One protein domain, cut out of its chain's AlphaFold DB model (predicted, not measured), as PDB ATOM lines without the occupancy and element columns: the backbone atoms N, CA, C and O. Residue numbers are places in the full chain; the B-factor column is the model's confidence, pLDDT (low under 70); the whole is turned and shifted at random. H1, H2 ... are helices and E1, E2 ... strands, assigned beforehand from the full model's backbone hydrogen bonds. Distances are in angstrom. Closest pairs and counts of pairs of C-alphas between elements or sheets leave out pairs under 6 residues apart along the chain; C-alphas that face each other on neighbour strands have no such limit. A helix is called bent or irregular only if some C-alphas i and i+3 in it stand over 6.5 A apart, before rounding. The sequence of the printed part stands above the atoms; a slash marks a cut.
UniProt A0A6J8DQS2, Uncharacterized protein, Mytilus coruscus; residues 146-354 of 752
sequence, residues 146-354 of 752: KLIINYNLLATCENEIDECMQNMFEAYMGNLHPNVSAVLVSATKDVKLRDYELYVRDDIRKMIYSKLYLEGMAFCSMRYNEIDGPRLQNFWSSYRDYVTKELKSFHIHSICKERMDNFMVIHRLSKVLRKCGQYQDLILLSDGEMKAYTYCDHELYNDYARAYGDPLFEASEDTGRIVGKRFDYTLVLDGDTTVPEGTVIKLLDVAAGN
ATOM      1  N   LYS A 146      15.306 -39.973  -9.464       96.31
ATOM      2  CA  LYS A 146      15.201 -38.838  -8.548       96.31
ATOM      3  C   LYS A 146      15.304 -39.296  -7.104       96.31
ATOM      4  O   LYS A 146      14.646 -40.252  -6.698       96.31
ATOM      5  N   LEU A 147      16.083 -38.562  -6.318       97.75
ATOM      6  CA  LEU A 147      16.324 -38.863  -4.914       97.75
ATOM      7  C   LEU A 147      16.137 -37.631  -4.045       97.75
ATOM      8  O   LEU A 147      16.581 -36.536  -4.395       97.75
ATOM      9  N   ILE A 148      15.553 -37.845  -2.872       98.56
ATOM     10  CA  ILE A 148      15.547 -36.862  -1.795       98.56
ATOM     11  C   ILE A 148      16.333 -37.387  -0.586       98.56
ATOM     12  O   ILE A 148      16.069 -38.478  -0.078       98.56
ATOM     13  N   ILE A 149      17.347 -36.631  -0.162       98.69
ATOM     14  CA  ILE A 149      18.107 -36.867   1.068       98.69
ATOM     15  C   ILE A 149      17.246 -36.354   2.216       98.69
ATOM     16  O   ILE A 149      16.970 -35.161   2.275       98.69
ATOM     17  N   ASN A 150      16.799 -37.243   3.094       98.69
ATOM     18  CA  ASN A 150      15.887 -36.925   4.182       98.69
ATOM     19  C   ASN A 150      16.565 -37.102   5.544       98.69
ATOM     20  O   ASN A 150      16.789 -38.230   5.992       98.69
ATOM     21  N   TYR A 151      16.801 -35.983   6.222       98.44
ATOM     22  CA  TYR A 151      17.186 -35.952   7.627       98.44
ATOM     23  C   TYR A 151      15.946 -35.848   8.516       98.44
ATOM     24  O   TYR A 151      15.104 -34.974   8.322       98.44
ATOM     25  N   ASN A 152      15.841 -36.723   9.517       96.56
ATOM     26  CA  ASN A 152      14.731 -36.725  10.468       96.56
ATOM     27  C   ASN A 152      15.215 -36.197  11.821       96.56
ATOM     28  O   ASN A 152      16.139 -36.761  12.408       96.56
ATOM     29  N   LEU A 153      14.573 -35.142  12.329       95.06
ATOM     30  CA  LEU A 153      14.989 -34.485  13.571       95.06
ATOM     31  C   LEU A 153      13.810 -34.252  14.518       95.06
ATOM     32  O   LEU A 153      12.706 -33.908  14.102       95.06
ATOM     33  N   LEU A 154      14.073 -34.427  15.811       92.94
ATOM     34  CA  LEU A 154      13.258 -33.917  16.909       92.94
ATOM     35  C   LEU A 154      14.212 -33.174  17.843       92.94
ATOM     36  O   LEU A 154      14.796 -33.790  18.734       92.94
ATOM     37  N   ALA A 155      14.408 -31.882  17.592       92.31
ATOM     38  CA  ALA A 155      15.407 -31.101  18.301       92.31
ATOM     39  C   ALA A 155      14.948 -30.763  19.722       92.31
ATOM     40  O   ALA A 155      13.786 -30.427  19.972       92.31
ATOM     41  N   THR A 156      15.896 -30.824  20.649       89.94
ATOM     42  CA  THR A 156      15.742 -30.375  22.037       89.94
ATOM     43  C   THR A 156      16.569 -29.130  22.345       89.94
ATOM     44  O   THR A 156      16.300 -28.449  23.334       89.94
ATOM     45  N   CYS A 157      17.550 -28.808  21.498       89.56
ATOM     46  CA  CYS A 157      18.365 -27.600  21.591       89.56
ATOM     47  C   CYS A 157      18.945 -27.185  20.228       89.56
ATOM     48  O   CYS A 157      18.965 -27.975  19.287       89.56
ATOM     49  N   GLU A 158      19.454 -25.952  20.149       94.94
ATOM     50  CA  GLU A 158      20.051 -25.367  18.934       94.94
ATOM     51  C   GLU A 158      21.255 -26.165  18.412       94.94
ATOM     52  O   GLU A 158      21.385 -26.352  17.209       94.94
ATOM     53  N   ASN A 159      22.076 -26.737  19.301       91.31
ATOM     54  CA  ASN A 159      23.242 -27.528  18.891       91.31
ATOM     55  C   ASN A 159      22.865 -28.751  18.034       91.31
ATOM     56  O   ASN A 159      23.598 -29.094  17.113       91.31
ATOM     57  N   GLU A 160      21.736 -29.408  18.331       91.56
ATOM     58  CA  GLU A 160      21.253 -30.553  17.541       91.56
ATOM     59  C   GLU A 160      20.784 -30.103  16.146       91.56
ATOM     60  O   GLU A 160      20.925 -30.848  15.175       91.56
ATOM     61  N   ILE A 161      20.254 -28.878  16.034       96.88
ATOM     62  CA  ILE A 161      19.859 -28.270  14.756       96.88
ATOM     63  C   ILE A 161      21.103 -27.935  13.940       96.88
ATOM     64  O   ILE A 161      21.171 -28.315  12.774       96.88
ATOM     65  N   ASP A 162      22.093 -27.282  14.548       96.81
ATOM     66  CA  ASP A 162      23.346 -26.917  13.883       96.81
ATOM     67  C   ASP A 162      24.078 -28.147  13.344       96.81
ATOM     68  O   ASP A 162      24.483 -28.171  12.181       96.81
ATOM     69  N   GLU A 163      24.205 -29.193  14.162       94.06
ATOM     70  CA  GLU A 163      24.830 -30.453  13.760       94.06
ATOM     71  C   GLU A 163      24.069 -31.114  12.603       94.06
ATOM     72  O   GLU A 163      24.668 -31.462  11.583       94.06
ATOM     73  N   CYS A 164      22.740 -31.221  12.709       97.00
ATOM     74  CA  CYS A 164      21.906 -31.814  11.666       97.00
ATOM     75  C   CYS A 164      21.957 -31.022  10.351       97.00
ATOM     76  O   CYS A 164      22.069 -31.608   9.273       97.00
ATOM     77  N   MET A 165      21.869 -29.693  10.417       98.19
ATOM     78  CA  MET A 165      21.875 -28.823   9.240       98.19
ATOM     79  C   MET A 165      23.246 -28.802   8.566       98.19
ATOM     80  O   MET A 165      23.315 -28.810   7.336       98.19
ATOM     81  N   GLN A 166      24.328 -28.859   9.347       97.56
ATOM     82  CA  GLN A 166      25.683 -29.007   8.822       97.56
ATOM     83  C   GLN A 166      25.870 -30.365   8.133       97.56
ATOM     84  O   GLN A 166      26.327 -30.403   6.989       97.56
ATOM     85  N   ASN A 167      25.453 -31.464   8.772       97.50
ATOM     86  CA  ASN A 167      25.484 -32.801   8.171       97.50
ATOM     87  C   ASN A 167      24.680 -32.843   6.862       97.50
ATOM     88  O   ASN A 167      25.163 -33.357   5.851       97.50
ATOM     89  N   MET A 168      23.486 -32.239   6.839       98.50
ATOM     90  CA  MET A 168      22.652 -32.148   5.639       98.50
ATOM     91  C   MET A 168      23.296 -31.300   4.538       98.50
ATOM     92  O   MET A 168      23.236 -31.670   3.363       98.50
ATOM     93  N   PHE A 169      23.927 -30.177   4.888       98.50
ATOM     94  CA  PHE A 169      24.653 -29.327   3.943       98.50
ATOM     95  C   PHE A 169      25.822 -30.071   3.295       98.50
ATOM     96  O   PHE A 169      25.952 -30.057   2.068       98.50
ATOM     97  N   GLU A 170      26.643 -30.751   4.094       97.62
ATOM     98  CA  GLU A 170      27.772 -31.542   3.603       97.62
ATOM     99  C   GLU A 170      27.301 -32.706   2.730       97.62
ATOM    100  O   GLU A 170      27.817 -32.895   1.624       97.62
ATOM    101  N   ALA A 171      26.261 -33.423   3.169       97.88
ATOM    102  CA  ALA A 171      25.643 -34.491   2.398       97.88
ATOM    103  C   ALA A 171      25.141 -33.987   1.040       97.88
ATOM    104  O   ALA A 171      25.420 -34.614   0.019       97.88
ATOM    105  N   TYR A 172      24.446 -32.846   1.006       98.25
ATOM    106  CA  TYR A 172      23.898 -32.274  -0.222       98.25
ATOM    107  C   TYR A 172      24.993 -31.753  -1.165       98.25
ATOM    108  O   TYR A 172      25.025 -32.122  -2.339       98.25
ATOM    109  N   MET A 173      25.932 -30.947  -0.664       97.75
ATOM    110  CA  MET A 173      26.981 -30.332  -1.490       97.75
ATOM    111  C   MET A 173      28.057 -31.319  -1.951       97.75
ATOM    112  O   MET A 173      28.614 -31.136  -3.038       97.75
ATOM    113  N   GLY A 174      28.341 -32.359  -1.160       96.38
ATOM    114  CA  GLY A 174      29.227 -33.465  -1.537       96.38
ATOM    115  C   GLY A 174      28.565 -34.494  -2.463       96.38
ATOM    116  O   GLY A 174      29.217 -35.396  -2.984       96.38
ATOM    117  N   ASN A 175      27.257 -34.388  -2.692       96.38
ATOM    118  CA  ASN A 175      26.517 -35.303  -3.559       96.38
ATOM    119  C   ASN A 175      25.619 -34.566  -4.554       96.38
ATOM    120  O   ASN A 175      24.564 -35.067  -4.954       96.38
ATOM    121  N   LEU A 176      26.032 -33.363  -4.948       95.38
ATOM    122  CA  LEU A 176      25.236 -32.509  -5.810       95.38
ATOM    123  C   LEU A 176      25.019 -33.166  -7.180       95.38
ATOM    124  O   LEU A 176      25.968 -33.563  -7.857       95.38
ATOM    125  N   HIS A 177      23.755 -33.250  -7.587       93.50
ATOM    126  CA  HIS A 177      23.324 -33.818  -8.861       93.50
ATOM    127  C   HIS A 177      21.969 -33.195  -9.263       93.50
ATOM    128  O   HIS A 177      21.177 -32.861  -8.374       93.50
ATOM    129  N   PRO A 178      21.640 -33.049 -10.565       91.06
ATOM    130  CA  PRO A 178      20.376 -32.436 -10.999       91.06
ATOM    131  C   PRO A 178      19.117 -33.109 -10.431       91.06
ATOM    132  O   PRO A 178      18.131 -32.435 -10.130       91.06
ATOM    133  N   ASN A 179      19.175 -34.422 -10.206       93.06
ATOM    134  CA  ASN A 179      18.053 -35.217  -9.695       93.06
ATOM    135  C   ASN A 179      18.066 -35.432  -8.169       93.06
ATOM    136  O   ASN A 179      17.283 -36.237  -7.667       93.06
ATOM    137  N   VAL A 180      18.960 -34.759  -7.436       96.31
ATOM    138  CA  VAL A 180      19.068 -34.870  -5.974       96.31
ATOM    139  C   VAL A 180      18.527 -33.604  -5.313       96.31
ATOM    140  O   VAL A 180      18.805 -32.485  -5.747       96.31
ATOM    141  N   SER A 181      17.740 -33.780  -4.259       98.25
ATOM    142  CA  SER A 181      17.284 -32.720  -3.350       98.25
ATOM    143  C   SER A 181      17.574 -33.118  -1.903       98.25
ATOM    144  O   SER A 181      17.797 -34.297  -1.633       98.25
ATOM    145  N   ALA A 182      17.570 -32.165  -0.975       98.62
ATOM    146  CA  ALA A 182      17.760 -32.419   0.450       98.62
ATOM    147  C   ALA A 182      16.639 -31.772   1.266       98.62
ATOM    148  O   ALA A 182      16.221 -30.650   0.980       98.62
ATOM    149  N   VAL A 183      16.145 -32.486   2.272       98.81
ATOM    150  CA  VAL A 183      15.092 -32.016   3.166       98.81
ATOM    151  C   VAL A 183      15.373 -32.431   4.601       98.81
ATOM    152  O   VAL A 183      15.719 -33.580   4.880       98.81
ATOM    153  N   LEU A 184      15.166 -31.489   5.513       98.75
ATOM    154  CA  LEU A 184      14.975 -31.767   6.925       98.75
ATOM    155  C   LEU A 184      13.478 -31.940   7.183       98.75
ATOM    156  O   LEU A 184      12.705 -30.993   7.019       98.75
ATOM    157  N   VAL A 185      13.068 -33.132   7.610       98.56
ATOM    158  CA  VAL A 185      11.730 -33.366   8.151       98.56
ATOM    159  C   VAL A 185      11.788 -33.209   9.665       98.56
ATOM    160  O   VAL A 185      12.218 -34.113  10.382       98.56
ATOM    161  N   SER A 186      11.334 -32.063  10.164       97.50
ATOM    162  CA  SER A 186      11.363 -31.732  11.588       97.50
ATOM    163  C   SER A 186      10.057 -32.119  12.287       97.50
ATOM    164  O   SER A 186       8.962 -31.797  11.823       97.50
ATOM    165  N   ALA A 187      10.174 -32.810  13.422       95.31
ATOM    166  CA  ALA A 187       9.093 -33.061  14.378       95.31
ATOM    167  C   ALA A 187       9.205 -32.161  15.631       95.31
ATOM    168  O   ALA A 187       8.502 -32.384  16.626       95.31
ATOM    169  N   THR A 188      10.105 -31.170  15.602       94.56
ATOM    170  CA  THR A 188      10.328 -30.190  16.670       94.56
ATOM    171  C   THR A 188       9.053 -29.389  16.930       94.56
ATOM    172  O   THR A 188       8.413 -28.898  16.005       94.56
ATOM    173  N   LYS A 189       8.659 -29.260  18.203       91.62
ATOM    174  CA  LYS A 189       7.434 -28.536  18.601       91.62
ATOM    175  C   LYS A 189       7.688 -27.136  19.131       91.62
ATOM    176  O   LYS A 189       6.778 -26.315  19.107       91.62
ATOM    177  N   ASP A 190       8.876 -26.900  19.677       94.94
ATOM    178  CA  ASP A 190       9.231 -25.598  20.225       94.94
ATOM    179  C   ASP A 190       9.327 -24.591  19.077       94.94
ATOM    180  O   ASP A 190      10.137 -24.758  18.167       94.94
ATOM    181  N   VAL A 191       8.486 -23.560  19.125       95.81
ATOM    182  CA  VAL A 191       8.405 -22.525  18.090       95.81
ATOM    183  C   VAL A 191       9.752 -21.822  17.909       95.81
ATOM    184  O   VAL A 191      10.162 -21.611  16.776       95.81
ATOM    185  N   LYS A 192      10.501 -21.559  18.990       97.56
ATOM    186  CA  LYS A 192      11.813 -20.896  18.899       97.56
ATOM    187  C   LYS A 192      12.827 -21.753  18.154       97.56
ATOM    188  O   LYS A 192      13.585 -21.241  17.339       97.56
ATOM    189  N   LEU A 193      12.831 -23.057  18.427       97.69
ATOM    190  CA  LEU A 193      13.714 -23.993  17.735       97.69
ATOM    191  C   LEU A 193      13.315 -24.147  16.263       97.69
ATOM    192  O   LEU A 193      14.186 -24.217  15.405       97.69
ATOM    193  N   ARG A 194      12.016 -24.135  15.948       97.38
ATOM    194  CA  ARG A 194      11.531 -24.156  14.559       97.38
ATOM    195  C   ARG A 194      11.920 -22.896  13.785       97.38
ATOM    196  O   ARG A 194      12.365 -23.000  12.645       97.38
ATOM    197  N   ASP A 195      11.787 -21.724  14.401       97.94
ATOM    198  CA  ASP A 195      12.229 -20.457  13.810       97.94
ATOM    199  C   ASP A 195      13.746 -20.475  13.572       97.94
ATOM    200  O   ASP A 195      14.224 -20.022  12.530       97.94
ATOM    201  N   TYR A 196      14.501 -21.072  14.499       98.50
ATOM    202  CA  TYR A 196      15.938 -21.272  14.350       98.50
ATOM    203  C   TYR A 196      16.290 -22.224  13.192       98.50
ATOM    204  O   TYR A 196      17.162 -21.899  12.391       98.50
ATOM    205  N   GLU A 197      15.576 -23.346  13.022       98.44
ATOM    206  CA  GLU A 197      15.744 -24.249  11.866       98.44
ATOM    207  C   GLU A 197      15.579 -23.495  10.530       98.44
ATOM    208  O   GLU A 197      16.370 -23.681   9.602       98.44
ATOM    209  N   LEU A 198      14.577 -22.612  10.431       98.38
ATOM    210  CA  LEU A 198      14.327 -21.795   9.235       98.38
ATOM    211  C   LEU A 198      15.406 -20.725   9.023       98.38
ATOM    212  O   LEU A 198      15.851 -20.520   7.893       98.38
ATOM    213  N   TYR A 199      15.863 -20.085  10.100       98.38
ATOM    214  CA  TYR A 199      16.971 -19.132  10.062       98.38
ATOM    215  C   TYR A 199      18.257 -19.785   9.525       98.38
ATOM    216  O   TYR A 199      18.853 -19.294   8.563       98.38
ATOM    217  N   VAL A 200      18.641 -20.939  10.084       98.44
ATOM    218  CA  VAL A 200      19.830 -21.695   9.657       98.44
ATOM    219  C   VAL A 200      19.689 -22.163   8.204       98.44
ATOM    220  O   VAL A 200      20.645 -22.067   7.430       98.44
ATOM    221  N   ARG A 201      18.494 -22.605   7.783       98.38
ATOM    222  CA  ARG A 201      18.210 -22.957   6.380       98.38
ATOM    223  C   ARG A 201      18.513 -21.800   5.439       98.38
ATOM    224  O   ARG A 201      19.173 -22.004   4.421       98.38
ATOM    225  N   ASP A 202      18.012 -20.609   5.744       98.44
ATOM    226  CA  ASP A 202      18.137 -19.454   4.853       98.44
ATOM    227  C   ASP A 202      19.586 -18.971   4.743       98.44
ATOM    228  O   ASP A 202      20.026 -18.568   3.662       98.44
ATOM    229  N   ASP A 203      20.361 -19.078   5.819       98.12
ATOM    230  CA  ASP A 203      21.795 -18.793   5.788       98.12
ATOM    231  C   ASP A 203      22.573 -19.834   4.970       98.12
ATOM    232  O   ASP A 203      23.372 -19.464   4.102       98.12
ATOM    233  N   ILE A 204      22.272 -21.126   5.131       98.62
ATOM    234  CA  ILE A 204      22.879 -22.187   4.313       98.62
ATOM    235  C   ILE A 204      22.506 -22.032   2.833       98.62
ATOM    236  O   ILE A 204      23.359 -22.188   1.957       98.62
ATOM    237  N   ARG A 205      21.262 -21.662   2.518       98.62
ATOM    238  CA  ARG A 205      20.818 -21.386   1.142       98.62
ATOM    239  C   ARG A 205      21.663 -20.304   0.475       98.62
ATOM    240  O   ARG A 205      22.144 -20.508  -0.643       98.62
ATOM    241  N   LYS A 206      21.924 -19.192   1.171       98.25
ATOM    242  CA  LYS A 206      22.822 -18.134   0.670       98.25
ATOM    243  C   LYS A 206      24.220 -18.689   0.390       98.25
ATOM    244  O   LYS A 206      24.784 -18.401  -0.663       98.25
ATOM    245  N   MET A 207      24.754 -19.525   1.284       97.81
ATOM    246  CA  MET A 207      26.063 -20.164   1.098       97.81
ATOM    247  C   MET A 207      26.099 -21.091  -0.126       97.81
ATOM    248  O   MET A 207      27.040 -21.007  -0.920       97.81
ATOM    249  N   ILE A 208      25.079 -21.939  -0.307       98.31
ATOM    250  CA  ILE A 208      24.935 -22.822  -1.476       98.31
ATOM    251  C   ILE A 208      24.932 -21.984  -2.754       98.31
ATOM    252  O   ILE A 208      25.728 -22.239  -3.659       98.31
ATOM    253  N   TYR A 209      24.082 -20.955  -2.812       98.38
ATOM    254  CA  TYR A 209      23.980 -20.080  -3.973       98.38
ATOM    255  C   TYR A 209      25.321 -19.409  -4.289       98.38
ATOM    256  O   TYR A 209      25.795 -19.501  -5.419       98.38
ATOM    257  N   SER A 210      25.967 -18.774  -3.304       97.44
ATOM    258  CA  SER A 210      27.244 -18.082  -3.512       97.44
ATOM    259  C   SER A 210      28.335 -19.024  -4.019       97.44
ATOM    260  O   SER A 210      29.055 -18.675  -4.955       97.44
ATOM    261  N   LYS A 211      28.438 -20.227  -3.444       96.88
ATOM    262  CA  LYS A 211      29.443 -21.218  -3.845       96.88
ATOM    263  C   LYS A 211      29.198 -21.723  -5.267       96.88
ATOM    264  O   LYS A 211      30.117 -21.706  -6.084       96.88
ATOM    265  N   LEU A 212      27.960 -22.101  -5.589       96.38
ATOM    266  CA  LEU A 212      27.608 -22.576  -6.927       96.38
ATOM    267  C   LEU A 212      27.691 -21.474  -7.981       96.38
ATOM    268  O   LEU A 212      28.075 -21.750  -9.109       96.38
ATOM    269  N   TYR A 213      27.384 -20.227  -7.637       95.12
ATOM    270  CA  TYR A 213      27.497 -19.122  -8.583       95.12
ATOM    271  C   TYR A 213      28.958 -18.891  -8.992       95.12
ATOM    272  O   TYR A 213      29.254 -18.770 -10.180       95.12
ATOM    273  N   LEU A 214      29.889 -18.902  -8.030       94.25
ATOM    274  CA  LEU A 214      31.326 -18.798  -8.312       94.25
ATOM    275  C   LEU A 214      31.825 -19.969  -9.170       94.25
ATOM    276  O   LEU A 214      32.506 -19.743 -10.173       94.25
ATOM    277  N   GLU A 215      31.433 -21.199  -8.828       94.50
ATOM    278  CA  GLU A 215      31.771 -22.390  -9.617       94.50
ATOM    279  C   GLU A 215      31.180 -22.330 -11.033       94.50
ATOM    280  O   GLU A 215      31.878 -22.613 -12.004       94.50
ATOM    281  N   GLY A 216      29.928 -21.897 -11.182       91.88
ATOM    282  CA  GLY A 216      29.267 -21.741 -12.477       91.88
ATOM    283  C   GLY A 216      29.950 -20.693 -13.356       91.88
ATOM    284  O   GLY A 216      30.151 -20.912 -14.553       91.88
ATOM    285  N   MET A 217      30.390 -19.575 -12.771       90.69
ATOM    286  CA  MET A 217      31.170 -18.551 -13.480       90.69
ATOM    287  C   MET A 217      32.548 -19.073 -13.910       90.69
ATOM    288  O   MET A 217      33.013 -18.766 -15.016       90.69
ATOM    289  N   ALA A 218      33.202 -19.882 -13.072       90.81
ATOM    290  CA  ALA A 218      34.434 -20.579 -13.427       90.81
ATOM    291  C   ALA A 218      34.202 -21.592 -14.562       90.81
ATOM    292  O   ALA A 218      34.952 -21.587 -15.541       90.81
ATOM    293  N   PHE A 219      33.112 -22.365 -14.506       90.19
ATOM    294  CA  PHE A 219      32.725 -23.354 -15.517       90.19
ATOM    295  C   PHE A 219      32.526 -22.706 -16.887       90.19
ATOM    296  O   PHE A 219      33.114 -23.129 -17.882       90.19
ATOM    297  N   CYS A 220      31.786 -21.599 -16.916       86.50
ATOM    298  CA  CYS A 220      31.551 -20.782 -18.103       86.50
ATOM    299  C   CYS A 220      32.832 -20.188 -18.701       86.50
ATOM    300  O   CYS A 220      32.907 -19.916 -19.904       86.50
ATOM    301  N   SER A 221      33.825 -19.937 -17.851       87.56
ATOM    302  CA  SER A 221      35.123 -19.380 -18.231       87.56
ATOM    303  C   SER A 221      36.162 -20.463 -18.537       87.56
ATOM    304  O   SER A 221      37.321 -20.126 -18.751       87.56
ATOM    305  N   MET A 222      35.767 -21.744 -18.548       87.50
ATOM    306  CA  MET A 222      36.654 -22.902 -18.728       87.50
ATOM    307  C   MET A 222      37.769 -23.004 -17.666       87.50
ATOM    308  O   MET A 222      38.790 -23.653 -17.882       87.50
ATOM    309  N   ARG A 223      37.571 -22.392 -16.489       88.94
ATOM    310  CA  ARG A 223      38.493 -22.432 -15.338       88.94
ATOM    311  C   ARG A 223      38.149 -23.610 -14.427       88.94
ATOM    312  O   ARG A 223      37.734 -23.444 -13.285       88.94
ATOM    313  N   TYR A 224      38.258 -24.821 -14.969       89.81
ATOM    314  CA  TYR A 224      37.808 -26.046 -14.295       89.81
ATOM    315  C   TYR A 224      38.584 -26.384 -13.016       89.81
ATOM    316  O   TYR A 224      38.058 -27.064 -12.146       89.81
ATOM    317  N   ASN A 225      39.812 -25.888 -12.884       92.00
ATOM    318  CA  ASN A 225      40.656 -26.027 -11.698       92.00
ATOM    319  C   ASN A 225      40.130 -25.270 -10.464       92.00
ATOM    320  O   ASN A 225      40.564 -25.557  -9.354       92.00
ATOM    321  N   GLU A 226      39.228 -24.306 -10.651       91.94
ATOM    322  CA  GLU A 226      38.584 -23.558  -9.561       91.94
ATOM    323  C   GLU A 226      37.266 -24.193  -9.102       91.94
ATOM    324  O   GLU A 226      36.618 -23.696  -8.182       91.94
ATOM    325  N   ILE A 227      36.861 -25.285  -9.750       91.88
ATOM    326  CA  ILE A 227      35.652 -26.028  -9.425       91.88
ATOM    327  C   ILE A 227      36.068 -27.290  -8.693       91.88
ATOM    328  O   ILE A 227      37.015 -27.984  -9.060       91.88
ATOM    329  N   ASP A 228      35.314 -27.602  -7.659       92.94
ATOM    330  CA  ASP A 228      35.383 -28.871  -6.962       92.94
ATOM    331  C   ASP A 228      35.213 -30.052  -7.927       92.94
ATOM    332  O   ASP A 228      34.252 -30.113  -8.696       92.94
ATOM    333  N   GLY A 229      36.188 -30.964  -7.924       91.44
ATOM    334  CA  GLY A 229      36.294 -32.030  -8.922       91.44
ATOM    335  C   GLY A 229      35.032 -32.895  -9.024       91.44
ATOM    336  O   GLY A 229      34.501 -33.054 -10.128       91.44
ATOM    337  N   PRO A 230      34.504 -33.420  -7.907       90.88
ATOM    338  CA  PRO A 230      33.269 -34.199  -7.923       90.88
ATOM    339  C   PRO A 230      32.046 -33.405  -8.394       90.88
ATOM    340  O   PRO A 230      31.270 -33.930  -9.198       90.88
ATOM    341  N   ARG A 231      31.882 -32.132  -8.002       93.31
ATOM    342  CA  ARG A 231      30.796 -31.288  -8.548       93.31
ATOM    343  C   ARG A 231      30.973 -30.982 -10.032       93.31
ATOM    344  O   ARG A 231      29.989 -30.969 -10.771       93.31
ATOM    345  N   LEU A 232      32.202 -30.783 -10.504       92.38
ATOM    346  CA  LEU A 232      32.481 -30.631 -11.930       92.38
ATOM    347  C   LEU A 232      32.029 -31.871 -12.710       92.38
ATOM    348  O   LEU A 232      31.377 -31.743 -13.746       92.38
ATOM    349  N   GLN A 233      32.356 -33.061 -12.203       90.38
ATOM    350  CA  GLN A 233      32.054 -34.327 -12.860       90.38
ATOM    351  C   GLN A 233      30.563 -34.676 -12.833       90.38
ATOM    352  O   GLN A 233      30.043 -35.124 -13.852       90.38
ATOM    353  N   ASN A 234      29.888 -34.484 -11.699       88.94
ATOM    354  CA  ASN A 234      28.539 -35.014 -11.475       88.94
ATOM    355  C   ASN A 234      27.422 -33.982 -11.670       88.94
ATOM    356  O   ASN A 234      26.276 -34.365 -11.893       88.94
ATOM    357  N   PHE A 235      27.739 -32.689 -11.581       92.38
ATOM    358  CA  PHE A 235      26.756 -31.613 -11.675       92.38
ATOM    359  C   PHE A 235      27.041 -30.677 -12.848       92.38
ATOM    360  O   PHE A 235      26.248 -30.607 -13.776       92.38
ATOM    361  N   TRP A 236      28.176 -29.978 -12.876       91.88
ATOM    362  CA  TRP A 236      28.405 -28.972 -13.922       91.88
ATOM    363  C   TRP A 236      28.536 -29.574 -15.325       91.88
ATOM    364  O   TRP A 236      28.089 -28.975 -16.303       91.88
ATOM    365  N   SER A 237      29.082 -30.788 -15.436       88.81
ATOM    366  CA  SER A 237      29.188 -31.512 -16.706       88.81
ATOM    367  C   SER A 237      27.838 -31.725 -17.406       88.81
ATOM    368  O   SER A 237      27.810 -31.692 -18.635       88.81
ATOM    369  N   SER A 238      26.725 -31.863 -16.668       87.44
ATOM    370  CA  SER A 238      25.394 -32.058 -17.262       87.44
ATOM    371  C   SER A 238      24.872 -30.817 -17.984       87.44
ATOM    372  O   SER A 238      23.926 -30.907 -18.758       87.44
ATOM    373  N   TYR A 239      25.493 -29.660 -17.750       86.31
ATOM    374  CA  TYR A 239      25.135 -28.391 -18.379       86.31
ATOM    375  C   TYR A 239      26.109 -27.983 -19.490       86.31
ATOM    376  O   TYR A 239      25.990 -26.882 -20.026       86.31
ATOM    377  N   ARG A 240      27.065 -28.848 -19.859       81.81
ATOM    378  CA  ARG A 240      28.089 -28.538 -20.871       81.81
ATOM    379  C   ARG A 240      27.483 -28.097 -22.207       81.81
ATOM    380  O   ARG A 240      27.993 -27.152 -22.798       81.81
ATOM    381  N   ASP A 241      26.389 -28.727 -22.623       74.62
ATOM    382  CA  ASP A 241      25.741 -28.451 -23.911       74.62
ATOM    383  C   ASP A 241      24.810 -27.224 -23.865       74.62
ATOM    384  O   ASP A 241      24.519 -26.619 -24.894       74.62
ATOM    385  N   TYR A 242      24.371 -26.820 -22.667       67.44
ATOM    386  CA  TYR A 242      23.435 -25.707 -22.454       67.44
ATOM    387  C   TYR A 242      24.136 -24.357 -22.259       67.44
ATOM    388  O   TYR A 242      23.539 -23.300 -22.460       67.44
ATOM    389  N   VAL A 243      25.405 -24.371 -21.852       64.06
ATOM    390  CA  VAL A 243      26.159 -23.165 -21.505       64.06
ATOM    391  C   VAL A 243      27.033 -22.742 -22.690       64.06
ATOM    392  O   VAL A 243      28.225 -23.042 -22.758       64.06
ATOM    393  N   THR A 244      26.446 -22.015 -23.645       60.38
ATOM    394  CA  THR A 244      27.203 -21.337 -24.713       60.38
ATOM    395  C   THR A 244      27.855 -20.045 -24.204       60.38
ATOM    396  O   THR A 244      27.557 -19.543 -23.116       60.38
ATOM    397  N   LYS A 245      28.795 -19.481 -24.979       57.56
ATOM    398  CA  LYS A 245      29.579 -18.301 -24.573       57.56
ATOM    399  C   LYS A 245      28.733 -17.041 -24.307       57.56
ATOM    400  O   LYS A 245      29.210 -16.174 -23.579       57.56
ATOM    401  N   GLU A 246      27.510 -16.974 -24.837       56.75
ATOM    402  CA  GLU A 246      26.729 -15.739 -25.011       56.75
ATOM    403  C   GLU A 246      25.539 -15.575 -24.036       56.75
ATOM    404  O   GLU A 246      25.084 -14.457 -23.832       56.75
ATOM    405  N   LEU A 247      25.083 -16.634 -23.348       56.12
ATOM    406  CA  LEU A 247      23.886 -16.616 -22.470       56.12
ATOM    407  C   LEU A 247      24.172 -16.942 -20.984       56.12
ATOM    408  O   LEU A 247      23.286 -17.344 -20.224       56.12
ATOM    409  N   LYS A 248      25.429 -16.757 -20.565       66.62
ATOM    410  CA  LYS A 248      26.019 -17.315 -19.335       66.62
ATOM    411  C   LYS A 248      25.336 -16.911 -18.025       66.62
ATOM    412  O   LYS A 248      25.049 -17.778 -17.210       66.62
ATOM    413  N   SER A 249      25.081 -15.625 -17.784       66.50
ATOM    414  CA  SER A 249      24.709 -15.153 -16.436       66.50
ATOM    415  C   SER A 249      23.298 -15.568 -16.006       66.50
ATOM    416  O   SER A 249      23.106 -16.010 -14.874       66.50
ATOM    417  N   PHE A 250      22.319 -15.470 -16.910       72.19
ATOM    418  CA  PHE A 250      20.920 -15.781 -16.604       72.19
ATOM    419  C   PHE A 250      20.710 -17.273 -16.301       72.19
ATOM    420  O   PHE A 250      20.056 -17.624 -15.317       72.19
ATOM    421  N   HIS A 251      21.328 -18.156 -17.092       83.44
ATOM    422  CA  HIS A 251      21.216 -19.604 -16.902       83.44
ATOM    423  C   HIS A 251      21.902 -20.066 -15.613       83.44
ATOM    424  O   HIS A 251      21.313 -20.842 -14.864       83.44
ATOM    425  N   ILE A 252      23.095 -19.541 -15.293       88.94
ATOM    426  CA  ILE A 252      23.772 -19.845 -14.020       88.94
ATOM    427  C   ILE A 252      22.900 -19.413 -12.843       88.94
ATOM    428  O   ILE A 252      22.707 -20.196 -11.919       88.94
ATOM    429  N   HIS A 253      22.341 -18.197 -12.880       91.81
ATOM    430  CA  HIS A 253      21.482 -17.714 -11.802       91.81
ATOM    431  C   HIS A 253      20.293 -18.651 -11.565       91.81
ATOM    432  O   HIS A 253      20.038 -19.039 -10.426       91.81
ATOM    433  N   SER A 254      19.603 -19.059 -12.637       92.25
ATOM    434  CA  SER A 254      18.469 -19.983 -12.551       92.25
ATOM    435  C   SER A 254      18.874 -21.351 -11.989       92.25
ATOM    436  O   SER A 254      18.221 -21.831 -11.065       92.25
ATOM    437  N   ILE A 255      19.982 -21.931 -12.465       92.88
ATOM    438  CA  ILE A 255      20.506 -23.219 -11.984       92.88
ATOM    439  C   ILE A 255      20.874 -23.135 -10.495       92.88
ATOM    440  O   ILE A 255      20.462 -23.978  -9.698       92.88
ATOM    441  N   CYS A 256      21.625 -22.106 -10.093       95.50
ATOM    442  CA  CYS A 256      22.042 -21.910  -8.705       95.50
ATOM    443  C   CYS A 256      20.844 -21.675  -7.781       95.50
ATOM    444  O   CYS A 256      20.809 -22.236  -6.687       95.50
ATOM    445  N   LYS A 257      19.859 -20.884  -8.222       96.31
ATOM    446  CA  LYS A 257      18.627 -20.637  -7.468       96.31
ATOM    447  C   LYS A 257      17.829 -21.924  -7.279       96.31
ATOM    448  O   LYS A 257      17.419 -22.218  -6.166       96.31
ATOM    449  N   GLU A 258      17.677 -22.732  -8.324       95.44
ATOM    450  CA  GLU A 258      16.990 -24.021  -8.219       95.44
ATOM    451  C   GLU A 258      17.698 -24.968  -7.233       95.44
ATOM    452  O   GLU A 258      17.055 -25.611  -6.404       95.44
ATOM    453  N   ARG A 259      19.036 -25.047  -7.280       96.44
ATOM    454  CA  ARG A 259      19.800 -25.896  -6.351       96.44
ATOM    455  C   ARG A 259      19.751 -25.401  -4.912       96.44
ATOM    456  O   ARG A 259      19.710 -26.230  -4.007       96.44
ATOM    457  N   MET A 260      19.754 -24.089  -4.706       97.69
ATOM    458  CA  MET A 260      19.531 -23.472  -3.400       97.69
ATOM    459  C   MET A 260      18.144 -23.841  -2.854       97.69
ATOM    460  O   MET A 260      18.021 -24.293  -1.719       97.69
ATOM    461  N   ASP A 261      17.114 -23.711  -3.684       97.50
ATOM    462  CA  ASP A 261      15.722 -23.988  -3.328       97.50
ATOM    463  C   ASP A 261      15.467 -25.473  -3.010       97.50
ATOM    464  O   ASP A 261      14.601 -25.794  -2.197       97.50
ATOM    465  N   ASN A 262      16.250 -26.386  -3.593       97.75
ATOM    466  CA  ASN A 262      16.200 -27.827  -3.313       97.75
ATOM    467  C   ASN A 262      16.865 -28.236  -1.978       97.75
ATOM    468  O   ASN A 262      16.926 -29.432  -1.687       97.75
ATOM    469  N   PHE A 263      17.351 -27.284  -1.174       98.56
ATOM    470  CA  PHE A 263      17.739 -27.488   0.226       98.56
ATOM    471  C   PHE A 263      16.601 -26.997   1.129       98.56
ATOM    472  O   PHE A 263      16.382 -25.790   1.236       98.56
ATOM    473  N   MET A 264      15.822 -27.910   1.705       98.69
ATOM    474  CA  MET A 264      14.481 -27.632   2.239       98.69
ATOM    475  C   MET A 264      14.352 -27.973   3.727       98.69
ATOM    476  O   MET A 264      15.029 -28.868   4.230       98.69
ATOM    477  N   VAL A 265      13.430 -27.301   4.420       98.69
ATOM    478  CA  VAL A 265      12.991 -27.666   5.778       98.69
ATOM    479  C   VAL A 265      11.467 -27.718   5.796       98.69
ATOM    480  O   VAL A 265      10.810 -26.760   5.389       98.69
ATOM    481  N   ILE A 266      10.900 -28.826   6.277       98.50
ATOM    482  CA  ILE A 266       9.453 -28.979   6.458       98.50
ATOM    483  C   ILE A 266       9.125 -29.452   7.874       98.50
ATOM    484  O   ILE A 266       9.814 -30.298   8.446       98.50
ATOM    485  N   HIS A 267       8.038 -28.919   8.434       97.94
ATOM    486  CA  HIS A 267       7.580 -29.242   9.784       97.94
ATOM    487  C   HIS A 267       6.396 -30.193   9.733       97.94
ATOM    488  O   HIS A 267       5.342 -29.883   9.172       97.94
ATOM    489  N   ARG A 268       6.578 -31.370  10.324       96.00
ATOM    490  CA  ARG A 268       5.552 -32.402  10.420       96.00
ATOM    491  C   ARG A 268       4.595 -32.095  11.567       96.00
ATOM    492  O   ARG A 268       5.024 -31.818  12.683       96.00
ATOM    493  N   LEU A 269       3.296 -32.234  11.311       92.12
ATOM    494  CA  LEU A 269       2.255 -31.925  12.299       92.12
ATOM    495  C   LEU A 269       1.835 -33.146  13.129       92.12
ATOM    496  O   LEU A 269       1.503 -33.035  14.312       92.12
ATOM    497  N   SER A 270       1.877 -34.337  12.530       91.31
ATOM    498  CA  SER A 270       1.463 -35.572  13.192       91.31
ATOM    499  C   SER A 270       2.563 -36.177  14.071       91.31
ATOM    500  O   SER A 270       3.750 -36.122  13.753       91.31
ATOM    501  N   LYS A 271       2.158 -36.833  15.168       88.06
ATOM    502  CA  LYS A 271       3.037 -37.662  16.020       88.06
ATOM    503  C   LYS A 271       2.950 -39.154  15.691       88.06
ATOM    504  O   LYS A 271       3.723 -39.945  16.236       88.06
ATOM    505  N   VAL A 272       2.006 -39.535  14.832       91.25
ATOM    506  CA  VAL A 272       1.744 -40.928  14.462       91.25
ATOM    507  C   VAL A 272       3.009 -41.550  13.883       91.25
ATOM    508  O   VAL A 272       3.726 -40.888  13.130       91.25
ATOM    509  N   LEU A 273       3.323 -42.789  14.271       88.31
ATOM    510  CA  LEU A 273       4.509 -43.536  13.826       88.31
ATOM    511  C   LEU A 273       5.890 -42.907  14.122       88.31
ATOM    512  O   LEU A 273       6.907 -43.440  13.676       88.31
ATOM    513  N   ARG A 274       5.971 -41.801  14.877       87.88
ATOM    514  CA  ARG A 274       7.242 -41.148  15.260       87.88
ATOM    515  C   ARG A 274       8.177 -40.940  14.047       87.88
ATOM    516  O   ARG A 274       7.758 -40.287  13.093       87.88
ATOM    517  N   LYS A 275       9.401 -41.499  14.079       88.50
ATOM    518  CA  LYS A 275      10.416 -41.404  13.011       88.50
ATOM    519  C   LYS A 275       9.946 -42.028  11.699       88.50
ATOM    520  O   LYS A 275      10.073 -41.390  10.662       88.50
ATOM    521  N   CYS A 276       9.324 -43.209  11.749       92.62
ATOM    522  CA  CYS A 276       8.754 -43.855  10.563       92.62
ATOM    523  C   CYS A 276       7.781 -42.921   9.838       92.62
ATOM    524  O   CYS A 276       7.862 -42.706   8.632       92.62
ATOM    525  N   GLY A 277       6.913 -42.274  10.616       94.69
ATOM    526  CA  GLY A 277       5.939 -41.325  10.097       94.69
ATOM    527  C   GLY A 277       6.556 -40.117   9.386       94.69
ATOM    528  O   GLY A 277       5.933 -39.600   8.465       94.69
ATOM    529  N   GLN A 278       7.766 -39.679   9.763       95.69
ATOM    530  CA  GLN A 278       8.438 -38.535   9.131       95.69
ATOM    531  C   GLN A 278       8.726 -38.794   7.651       95.69
ATOM    532  O   GLN A 278       8.332 -37.995   6.802       95.69
ATOM    533  N   TYR A 279       9.343 -39.929   7.320       96.69
ATOM    534  CA  TYR A 279       9.623 -40.249   5.922       96.69
ATOM    535  C   TYR A 279       8.438 -40.891   5.197       96.69
ATOM    536  O   TYR A 279       8.336 -40.719   3.987       96.69
ATOM    537  N   GLN A 280       7.506 -41.567   5.885       97.00
ATOM    538  CA  GLN A 280       6.261 -42.013   5.244       97.00
ATOM    539  C   GLN A 280       5.443 -40.830   4.725       97.00
ATOM    540  O   GLN A 280       5.028 -40.829   3.568       97.00
ATOM    541  N   ASP A 281       5.255 -39.805   5.558       97.94
ATOM    542  CA  ASP A 281       4.522 -38.609   5.156       97.94
ATOM    543  C   ASP A 281       5.283 -37.849   4.054       97.94
ATOM    544  O   ASP A 281       4.652 -37.350   3.126       97.94
ATOM    545  N   LEU A 282       6.624 -37.825   4.080       98.56
ATOM    546  CA  LEU A 282       7.437 -37.246   2.999       98.56
ATOM    547  C   LEU A 282       7.252 -37.988   1.665       98.56
ATOM    548  O   LEU A 282       7.145 -37.355   0.613       98.56
ATOM    549  N   ILE A 283       7.211 -39.322   1.698       98.50
ATOM    550  CA  ILE A 283       6.969 -40.156   0.514       98.50
ATOM    551  C   ILE A 283       5.584 -39.852  -0.069       98.50
ATOM    552  O   ILE A 283       5.463 -39.655  -1.277       98.50
ATOM    553  N   LEU A 284       4.558 -39.743   0.781       98.06
ATOM    554  CA  LEU A 284       3.204 -39.366   0.367       98.06
ATOM    555  C   LEU A 284       3.148 -37.950  -0.213       98.06
ATOM    556  O   LEU A 284       2.576 -37.748  -1.284       98.06
ATOM    557  N   LEU A 285       3.808 -36.987   0.436       98.19
ATOM    558  CA  LEU A 285       3.933 -35.620  -0.064       98.19
ATOM    559  C   LEU A 285       4.533 -35.610  -1.471       98.19
ATOM    560  O   LEU A 285       3.993 -34.984  -2.384       98.19
ATOM    561  N   SER A 286       5.613 -36.366  -1.671       98.00
ATOM    562  CA  SER A 286       6.254 -36.495  -2.976       98.00
ATOM    563  C   SER A 286       5.350 -37.128  -4.040       98.00
ATOM    564  O   SER A 286       5.415 -36.717  -5.203       98.00
ATOM    565  N   ASP A 287       4.489 -38.076  -3.658       97.19
ATOM    566  CA  ASP A 287       3.501 -38.705  -4.549       97.19
ATOM    567  C   ASP A 287       2.353 -37.748  -4.937       97.19
ATOM    568  O   ASP A 287       1.679 -37.950  -5.949       97.19
ATOM    569  N   GLY A 288       2.193 -36.645  -4.197       96.75
ATOM    570  CA  GLY A 288       1.203 -35.592  -4.443       96.75
ATOM    571  C   GLY A 288       0.163 -35.441  -3.333       96.75
ATOM    572  O   GLY A 288      -0.787 -34.673  -3.482       96.75
ATOM    573  N   GLU A 289       0.324 -36.156  -2.221       96.31
ATOM    574  CA  GLU A 289      -0.644 -36.181  -1.133       96.31
ATOM    575  C   GLU A 289      -0.302 -35.158  -0.051       96.31
ATOM    576  O   GLU A 289       0.717 -35.244   0.619       96.31
ATOM    577  N   MET A 290      -1.186 -34.180   0.142       96.19
ATOM    578  CA  MET A 290      -1.011 -33.109   1.135       96.19
ATOM    579  C   MET A 290      -1.703 -33.389   2.467       96.19
ATOM    580  O   MET A 290      -1.416 -32.743   3.476       96.19
ATOM    581  N   LYS A 291      -2.657 -34.321   2.459       97.00
ATOM    582  CA  LYS A 291      -3.565 -34.586   3.570       97.00
ATOM    583  C   LYS A 291      -3.483 -36.044   3.995       97.00
ATOM    584  O   LYS A 291      -3.352 -36.940   3.164       97.00
ATOM    585  N   ALA A 292      -3.601 -36.266   5.295       96.06
ATOM    586  CA  ALA A 292      -3.612 -37.571   5.915       96.06
ATOM    587  C   ALA A 292      -4.815 -38.385   5.436       96.06
ATOM    588  O   ALA A 292      -5.966 -37.977   5.576       96.06
ATOM    589  N   TYR A 293      -4.525 -39.564   4.898       96.38
ATOM    590  CA  TYR A 293      -5.510 -40.622   4.672       96.38
ATOM    591  C   TYR A 293      -5.079 -41.950   5.309       96.38
ATOM    592  O   TYR A 293      -5.829 -42.919   5.267       96.38
ATOM    593  N   THR A 294      -3.874 -41.998   5.884       95.81
ATOM    594  CA  THR A 294      -3.302 -43.181   6.529       95.81
ATOM    595  C   THR A 294      -3.290 -42.999   8.038       95.81
ATOM    596  O   THR A 294      -3.051 -41.895   8.532       95.81
ATOM    597  N   TYR A 295      -3.511 -44.082   8.773       95.19
ATOM    598  CA  TYR A 295      -3.606 -44.125  10.229       95.19
ATOM    599  C   TYR A 295      -4.708 -43.211  10.788       95.19
ATOM    600  O   TYR A 295      -4.541 -42.603  11.844       95.19
ATOM    601  N   CYS A 296      -5.828 -43.108  10.062       95.00
ATOM    602  CA  CYS A 296      -6.956 -42.232  10.404       95.00
ATOM    603  C   CYS A 296      -8.160 -42.938  11.040       95.00
ATOM    604  O   CYS A 296      -9.157 -42.307  11.374       95.00
ATOM    605  N   ASP A 297      -8.092 -44.258  11.167       93.19
ATOM    606  CA  ASP A 297      -9.196 -45.073  11.657       93.19
ATOM    607  C   ASP A 297      -9.204 -45.097  13.186       93.19
ATOM    608  O   ASP A 297      -8.402 -45.791  13.812       93.19
ATOM    609  N   HIS A 298     -10.087 -44.296  13.778       91.81
ATOM    610  CA  HIS A 298     -10.237 -44.208  15.228       91.81
ATOM    611  C   HIS A 298     -10.850 -45.470  15.845       91.81
ATOM    612  O   HIS A 298     -10.578 -45.735  17.011       91.81
ATOM    613  N   GLU A 299     -11.610 -46.276  15.098       90.31
ATOM    614  CA  GLU A 299     -12.113 -47.559  15.612       90.31
ATOM    615  C   GLU A 299     -10.962 -48.554  15.785       90.31
ATOM    616  O   GLU A 299     -10.900 -49.304  16.760       90.31
ATOM    617  N   LEU A 300     -10.011 -48.526  14.852       89.94
ATOM    618  CA  LEU A 300      -8.847 -49.399  14.866       89.94
ATOM    619  C   LEU A 300      -7.763 -48.898  15.837       89.94
ATOM    620  O   LEU A 300      -7.220 -49.665  16.639       89.94
ATOM    621  N   TYR A 301      -7.441 -47.608  15.775       90.31
ATOM    622  CA  TYR A 301      -6.270 -47.028  16.434       90.31
ATOM    623  C   TYR A 301      -6.583 -46.181  17.673       90.31
ATOM    624  O   TYR A 301      -5.653 -45.817  18.394       90.31
ATOM    625  N   ASN A 302      -7.853 -45.894  17.964       87.56
ATOM    626  CA  ASN A 302      -8.281 -45.059  19.091       87.56
ATOM    627  C   ASN A 302      -7.557 -43.696  19.105       87.56
ATOM    628  O   ASN A 302      -7.436 -43.043  18.065       87.56
ATOM    629  N   ASP A 303      -7.035 -43.280  20.261       86.00
ATOM    630  CA  ASP A 303      -6.313 -42.014  20.459       86.00
ATOM    631  C   ASP A 303      -4.963 -41.951  19.727       86.00
ATOM    632  O   ASP A 303      -4.335 -40.891  19.658       86.00
ATOM    633  N   TYR A 304      -4.484 -43.077  19.184       87.12
ATOM    634  CA  TYR A 304      -3.281 -43.090  18.358       87.12
ATOM    635  C   TYR A 304      -3.558 -42.664  16.914       87.12
ATOM    636  O   TYR A 304      -2.604 -42.327  16.214       87.12
ATOM    637  N   ALA A 305      -4.815 -42.678  16.452       92.12
ATOM    638  CA  ALA A 305      -5.156 -42.251  15.098       92.12
ATOM    639  C   ALA A 305      -4.986 -40.730  14.930       92.12
ATOM    640  O   ALA A 305      -5.203 -39.949  15.858       92.12
ATOM    641  N   ARG A 306      -4.617 -40.300  13.722       94.12
ATOM    642  CA  ARG A 306      -4.667 -38.883  13.312       94.12
ATOM    643  C   ARG A 306      -5.974 -38.586  12.587       94.12
ATOM    644  O   ARG A 306      -6.553 -39.500  12.012       94.12
ATOM    645  N   ALA A 307      -6.426 -37.335  12.537       94.88
ATOM    646  CA  ALA A 307      -7.689 -37.054  11.867       94.88
ATOM    647  C   ALA A 307      -7.561 -37.245  10.345       94.88
ATOM    648  O   ALA A 307      -6.533 -36.937   9.730       94.88
ATOM    649  N   TYR A 308      -8.617 -37.769   9.720       95.75
ATOM    650  CA  TYR A 308      -8.683 -37.855   8.265       95.75
ATOM    651  C   TYR A 308      -8.747 -36.450   7.657       95.75
ATOM    652  O   TYR A 308      -9.568 -35.627   8.054       95.75
ATOM    653  N   GLY A 309      -7.906 -36.186   6.660       95.44
ATOM    654  CA  GLY A 309      -7.845 -34.890   5.990       95.44
ATOM    655  C   GLY A 309      -6.924 -33.863   6.653       95.44
ATOM    656  O   GLY A 309      -6.736 -32.794   6.063       95.44
ATOM    657  N   ASP A 310      -6.318 -34.179   7.803       95.06
ATOM    658  CA  ASP A 310      -5.326 -33.311   8.443       95.06
ATOM    659  C   ASP A 310      -4.128 -33.071   7.515       95.06
ATOM    660  O   ASP A 310      -3.692 -33.992   6.820       95.06
ATOM    661  N   PRO A 311      -3.549 -31.863   7.489       96.88
ATOM    662  CA  PRO A 311      -2.325 -31.617   6.738       96.88
ATOM    663  C   PRO A 311      -1.175 -32.512   7.230       96.88
ATOM    664  O   PRO A 311      -0.936 -32.635   8.432       96.88
ATOM    665  N   LEU A 312      -0.433 -33.124   6.298       96.12
ATOM    666  CA  LEU A 312       0.752 -33.925   6.639       96.12
ATOM    667  C   LEU A 312       1.873 -33.047   7.226       96.12
ATOM    668  O   LEU A 312       2.522 -33.409   8.213       96.12
ATOM    669  N   PHE A 313       2.052 -31.868   6.628       97.69
ATOM    670  CA  PHE A 313       3.060 -30.873   6.975       97.69
ATOM    671  C   PHE A 313       2.439 -29.485   7.052       97.69
ATOM    672  O   PHE A 313       1.407 -29.217   6.434       97.69
ATOM    673  N   GLU A 314       3.100 -28.588   7.774       96.44
ATOM    674  CA  GLU A 314       2.765 -27.171   7.725       96.44
ATOM    675  C   GLU A 314       2.938 -26.623   6.298       96.44
ATOM    676  O   GLU A 314       3.867 -26.990   5.565       96.44
ATOM    677  N   ALA A 315       2.010 -25.761   5.882       96.31
ATOM    678  CA  ALA A 315       2.065 -25.146   4.566       96.31
ATOM    679  C   ALA A 315       3.258 -24.186   4.495       96.31
ATOM    680  O   ALA A 315       3.353 -23.230   5.258       96.31
ATOM    681  N   SER A 316       4.162 -24.437   3.554       96.81
ATOM    682  CA  SER A 316       5.325 -23.596   3.297       96.81
ATOM    683  C   SER A 316       5.710 -23.683   1.824       96.81
ATOM    684  O   SER A 316       5.258 -24.570   1.090       96.81
ATOM    685  N   GLU A 317       6.571 -22.768   1.384       96.69
ATOM    686  CA  GLU A 317       7.140 -22.810   0.036       96.69
ATOM    687  C   GLU A 317       7.918 -24.120  -0.201       96.69
ATOM    688  O   GLU A 317       7.835 -24.713  -1.273       96.69
ATOM    689  N   ASP A 318       8.603 -24.626   0.829       98.12
ATOM    690  CA  ASP A 318       9.368 -25.878   0.784       98.12
ATOM    691  C   ASP A 318       8.458 -27.100   0.649       98.12
ATOM    692  O   ASP A 318       8.742 -27.992  -0.151       98.12
ATOM    693  N   THR A 319       7.315 -27.108   1.339       97.50
ATOM    694  CA  THR A 319       6.278 -28.124   1.131       97.50
ATOM    695  C   THR A 319       5.813 -28.096  -0.329       97.50
ATOM    696  O   THR A 319       5.823 -29.128  -1.000       97.50
ATOM    697  N   GLY A 320       5.512 -26.910  -0.875       97.12
ATOM    698  CA  GLY A 320       5.112 -26.739  -2.279       97.12
ATOM    699  C   GLY A 320       6.156 -27.215  -3.298       97.12
ATOM    700  O   GLY A 320       5.792 -27.699  -4.368       97.12
ATOM    701  N   ARG A 321       7.451 -27.148  -2.961       96.31
ATOM    702  CA  ARG A 321       8.551 -27.642  -3.808       96.31
ATOM    703  C   ARG A 321       8.661 -29.164  -3.859       96.31
ATOM    704  O   ARG A 321       9.301 -29.667  -4.780       96.31
ATOM    705  N   ILE A 322       8.096 -29.896  -2.900       98.06
ATOM    706  CA  ILE A 322       8.181 -31.366  -2.834       98.06
ATOM    707  C   ILE A 322       6.944 -32.020  -3.452       98.06
ATOM    708  O   ILE A 322       7.057 -33.079  -4.079       98.06
ATOM    709  N   VAL A 323       5.778 -31.391  -3.292       97.81
ATOM    710  CA  VAL A 323       4.482 -31.946  -3.700       97.81
ATOM    711  C   VAL A 323       4.485 -32.371  -5.159       97.81
ATOM    712  O   VAL A 323       4.756 -31.577  -6.057       97.81
ATOM    713  N   GLY A 324       4.177 -33.644  -5.399       96.00
ATOM    714  CA  GLY A 324       4.044 -34.186  -6.749       96.00
ATOM    715  C   GLY A 324       5.349 -34.252  -7.550       96.00
ATOM    716  O   GLY A 324       5.306 -34.584  -8.736       96.00
ATOM    717  N   LYS A 325       6.522 -33.992  -6.944       95.50
ATOM    718  CA  LYS A 325       7.817 -34.172  -7.631       95.50
ATOM    719  C   LYS A 325       8.130 -35.633  -7.957       95.50
ATOM    720  O   LYS A 325       8.943 -35.867  -8.860       95.50
ATOM    721  N   ARG A 326       7.473 -36.576  -7.263       96.44
ATOM    722  CA  ARG A 326       7.589 -38.031  -7.432       96.44
ATOM    723  C   ARG A 326       9.047 -38.486  -7.422       96.44
ATOM    724  O   ARG A 326       9.579 -38.922  -8.440       96.44
ATOM    725  N   PHE A 327       9.709 -38.317  -6.279       98.06
ATOM    726  CA  PHE A 327      11.031 -38.890  -6.052       98.06
ATOM    727  C   PHE A 327      10.923 -40.416  -6.120       98.06
ATOM    728  O   PHE A 327      10.025 -40.998  -5.509       98.06
ATOM    729  N   ASP A 328      11.831 -41.061  -6.849       98.19
ATOM    730  CA  ASP A 328      11.875 -42.521  -6.947       98.19
ATOM    731  C   ASP A 328      12.382 -43.132  -5.636       98.19
ATOM    732  O   ASP A 328      11.889 -44.174  -5.195       98.19
ATOM    733  N   TYR A 329      13.333 -42.447  -4.992       98.44
ATOM    734  CA  TYR A 329      13.946 -42.898  -3.753       98.44
ATOM    735  C   TYR A 329      14.044 -41.812  -2.677       98.44
ATOM    736  O   TYR A 329      14.249 -40.630  -2.963       98.44
ATOM    737  N   THR A 330      13.979 -42.248  -1.421       98.56
ATOM    738  CA  THR A 330      14.210 -41.422  -0.227       98.56
ATOM    739  C   THR A 330      15.384 -41.995   0.558       98.56
ATOM    740  O   THR A 330      15.322 -43.141   1.001       98.56
ATOM    741  N   LEU A 331      16.460 -41.224   0.738       98.50
ATOM    742  CA  LEU A 331      17.574 -41.608   1.610       98.50
ATOM    743  C   LEU A 331      17.261 -41.157   3.036       98.50
ATOM    744  O   LEU A 331      17.324 -39.969   3.326       98.50
ATOM    745  N   VAL A 332      16.904 -42.096   3.908       97.50
ATOM    746  CA  VAL A 332      16.521 -41.826   5.300       97.50
ATOM    747  C   VAL A 332      17.764 -41.777   6.184       97.50
ATOM    748  O   VAL A 332      18.552 -42.723   6.185       97.50
ATOM    749  N   LEU A 333      17.922 -40.687   6.937       96.75
ATOM    750  CA  LEU A 333      19.067 -40.413   7.809       96.75
ATOM    751  C   LEU A 333      18.604 -39.871   9.172       96.75
ATOM    752  O   LEU A 333      17.526 -39.272   9.287       96.75
ATOM    753  N   ASP A 334      19.432 -40.087  10.196       92.38
ATOM    754  CA  ASP A 334      19.323 -39.400  11.489       92.38
ATOM    755  C   ASP A 334      20.121 -38.090  11.468       92.38
ATOM    756  O   ASP A 334      21.027 -37.927  10.648       92.38
ATOM    757  N   GLY A 335      19.805 -37.163  12.377       90.69
ATOM    758  CA  GLY A 335      20.472 -35.855  12.466       90.69
ATOM    759  C   GLY A 335      21.994 -35.918  12.661       90.69
ATOM    760  O   GLY A 335      22.717 -35.058  12.169       90.69
ATOM    761  N   ASP A 336      22.489 -36.970  13.309       89.44
ATOM    762  CA  ASP A 336      23.908 -37.223  13.592       89.44
ATOM    763  C   ASP A 336      24.625 -38.030  12.492       89.44
ATOM    764  O   ASP A 336      25.785 -38.413  12.641       89.44
ATOM    765  N   THR A 337      23.937 -38.339  11.389       93.69
ATOM    766  CA  THR A 337      24.492 -39.180  10.326       93.69
ATOM    767  C   THR A 337      25.218 -38.341   9.280       93.69
ATOM    768  O   THR A 337      24.624 -37.490   8.614       93.69
ATOM    769  N   THR A 338      26.492 -38.645   9.053       94.94
ATOM    770  CA  THR A 338      27.299 -37.998   8.015       94.94
ATOM    771  C   THR A 338      27.310 -38.844   6.739       94.94
ATOM    772  O   THR A 338      27.451 -40.072   6.775       94.94
ATOM    773  N   VAL A 339      27.186 -38.189   5.583       96.62
ATOM    774  CA  VAL A 339      27.187 -38.837   4.262       96.62
ATOM    775  C   VAL A 339      28.457 -38.446   3.503       96.62
ATOM    776  O   VAL A 339      28.588 -37.285   3.114       96.62
ATOM    777  N   PRO A 340      29.393 -39.380   3.250       95.44
ATOM    778  CA  PRO A 340      30.607 -39.065   2.502       95.44
ATOM    779  C   PRO A 340      30.322 -38.607   1.064       95.44
ATOM    780  O   PRO A 340      29.304 -38.963   0.460       95.44
ATOM    781  N   GLU A 341      31.267 -37.871   0.485       94.56
ATOM    782  CA  GLU A 341      31.185 -37.356  -0.884       94.56
ATOM    783  C   GLU A 341      30.982 -38.473  -1.930       94.56
ATOM    784  O   GLU A 341      31.618 -39.532  -1.886       94.56
ATOM    785  N   GLY A 342      30.060 -38.254  -2.871       93.44
ATOM    786  CA  GLY A 342      29.698 -39.204  -3.931       93.44
ATOM    787  C   GLY A 342      28.943 -40.467  -3.481       93.44
ATOM    788  O   GLY A 342      28.575 -41.287  -4.326       93.44
ATOM    789  N   THR A 343      28.689 -40.654  -2.184       95.25
ATOM    790  CA  THR A 343      27.961 -41.811  -1.630       95.25
ATOM    791  C   THR A 343      26.549 -41.940  -2.191       95.25
ATOM    792  O   THR A 343      26.153 -43.026  -2.608       95.25
ATOM    793  N   VAL A 344      25.796 -40.842  -2.260       96.06
ATOM    794  CA  VAL A 344      24.402 -40.839  -2.732       96.06
ATOM    795  C   VAL A 344      24.322 -41.270  -4.196       96.06
ATOM    796  O   VAL A 344      23.448 -42.049  -4.565       96.06
ATOM    797  N   ILE A 345      25.269 -40.814  -5.020       92.88
ATOM    798  CA  ILE A 345      25.341 -41.161  -6.446       92.88
ATOM    799  C   ILE A 345      25.613 -42.660  -6.606       92.88
ATOM    800  O   ILE A 345      24.907 -43.337  -7.350       92.88
ATOM    801  N   LYS A 346      26.568 -43.204  -5.839       94.19
ATOM    802  CA  LYS A 346      26.860 -44.645  -5.836       94.19
ATOM    803  C   LYS A 346      25.655 -45.470  -5.376       94.19
ATOM    804  O   LYS A 346      25.372 -46.503  -5.973       94.19
ATOM    805  N   LEU A 347      24.931 -45.023  -4.344       95.50
ATOM    806  CA  LEU A 347      23.708 -45.694  -3.888       95.50
ATOM    807  C   LEU A 347      22.633 -45.704  -4.976       95.50
ATOM    808  O   LEU A 347      21.996 -46.732  -5.187       95.50
ATOM    809  N   LEU A 348      22.466 -44.594  -5.694       94.75
ATOM    810  CA  LEU A 348      21.556 -44.518  -6.834       94.75
ATOM    811  C   LEU A 348      21.960 -45.443  -7.982       94.75
ATOM    812  O   LEU A 348      21.084 -46.044  -8.600       94.75
ATOM    813  N   ASP A 349      23.255 -45.590  -8.266       94.69
ATOM    814  CA  ASP A 349      23.718 -46.517  -9.305       94.69
ATOM    815  C   ASP A 349      23.435 -47.979  -8.924       94.69
ATOM    816  O   ASP A 349      23.015 -48.783  -9.759       94.69
ATOM    817  N   VAL A 350      23.604 -48.330  -7.645       95.19
ATOM    818  CA  VAL A 350      23.200 -49.648  -7.132       95.19
ATOM    819  C   VAL A 350      21.685 -49.822  -7.214       95.19
ATOM    820  O   VAL A 350      21.209 -50.884  -7.609       95.19
ATOM    821  N   ALA A 351      20.916 -48.778  -6.911       95.25
ATOM    822  CA  ALA A 351      19.462 -48.808  -7.012       95.25
ATOM    823  C   ALA A 351      18.970 -49.026  -8.443       95.25
ATOM    824  O   ALA A 351      18.085 -49.849  -8.672       95.25
ATOM    825  N   ALA A 352      19.598 -48.362  -9.414       94.56
ATOM    826  CA  ALA A 352      19.320 -48.560 -10.830       94.56
ATOM    827  C   ALA A 352      19.635 -49.991 -11.298       94.56
ATOM    828  O   ALA A 352      18.942 -50.515 -12.168       94.56
ATOM    829  N   GLY A 353      20.657 -50.630 -10.718       93.81
ATOM    830  CA  GLY A 353      20.990 -52.033 -10.978       93.81
ATOM    831  C   GLY A 353      20.051 -53.045 -10.311       93.81
ATOM    832  O   GLY A 353      20.014 -54.194 -10.740       93.81
ATOM    833  N   ASN A 354      19.293 -52.639  -9.284       94.06
ATOM    834  CA  ASN A 354      18.480 -53.530  -8.447       94.06
ATOM    835  C   ASN A 354      17.076 -52.933  -8.173       94.06
ATOM    836  O   ASN A 354      16.740 -52.622  -7.025       94.06
TER     837      ASN A 354
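Overview. This is residues 146 to 354 of the 752 residues of an uncharacterized protein of Mytilus coruscus (UniProt A0A6J8DQS2). A strongly twisted sheet of four parallel strands forms the core, with H1, the long H2 and H9 over one face and H6 and H8 over the other. H2 reaches past the sheet, H5 folds back beside it, and the small H3 and H4 lie near that far end; H7 lies at the opposite end of the long axis. The printed part has 209 residues, with nine named helices and four named strands that follow along the chain as E1 H1 E2 H2 H3 H4 H5 E3 H6 H7 H8 E4 H9; the class is mixed, helices and strands, and the sheet order is E3 E2 E1 E4. It is compact, radius of gyration of the C-alphas 18.4 A, yet elongated, spanning 64 by 38 by 29 A.

Arrangement. E1, residues 147 to 153, is parallel to E2, residues 180 to 186, with N 149 and O 181 2.8 A apart, within hydrogen-bond range. H1, residues 158 to 173, joins them in a strand-helix-strand unit, two parallel neighbour strands with a helix between, its crossover right-handed. H2, residues 191 to 220, touches H1 at a shallow tilt of 25 degrees, the same way, closest at C-alphas Ile 161 and Glu 197, 6.4 A. H3, residues 229 to 234, and H4, residues 236 to 239, are not on the sheet. H5, residues 248 to 261, touches H2 at 27 degrees, a shallow tilt, opposite ways, closest at C-alphas Arg 205 and Met 260, 5.2 A. E3, residues 263 to 267, is parallel to E2, with N 264 and O 182 2.9 A apart. H6, residues 274 to 287, is on the face opposite H1, height over the sheet 8.1 A. H7, residues 298 to 304, is irregular, C-alphas 300 and 303 being 9.6 A apart. H8, residues 317 to 322, only just touches H6, with 3 pairs of C-alphas within 8 A, closest Ser 286 and Ile 322, 5.5 A. E4, residues 329 to 334, is parallel to E1, with N 150 and O 331 2.8 A apart. H9, residues 343 to 353, shares H1's face: three layers, helices on both faces of a sheet. Every O i to N i+4 pair is within hydrogen-bond range in H1, H2, H3, H5, H8 and H9; H6 has 9 of 10, H7 1 of 3 and 1 of 4 O i to N i+3 pairs, and H4 is too short for an i+4 pair.

Along the chain. E1 begins at C-alpha 147, (16.324, -38.863, -4.914), and spans 19.0 A; E2 spans 19.4 A. H2 is 43.0 A long, H1 22.1 A, H6 20.3 A and H5 20.2 A. H9 ends at C-alpha 353, (20.990, -52.033, -10.978).

Size, cuts and confidence. The C-alphas of Lys 245 and Glu 299 are the farthest apart, 64.9 A. The printed part has no cut, and the link H7 to H8 is long. Residues 242 to 249 are under pLDDT 70.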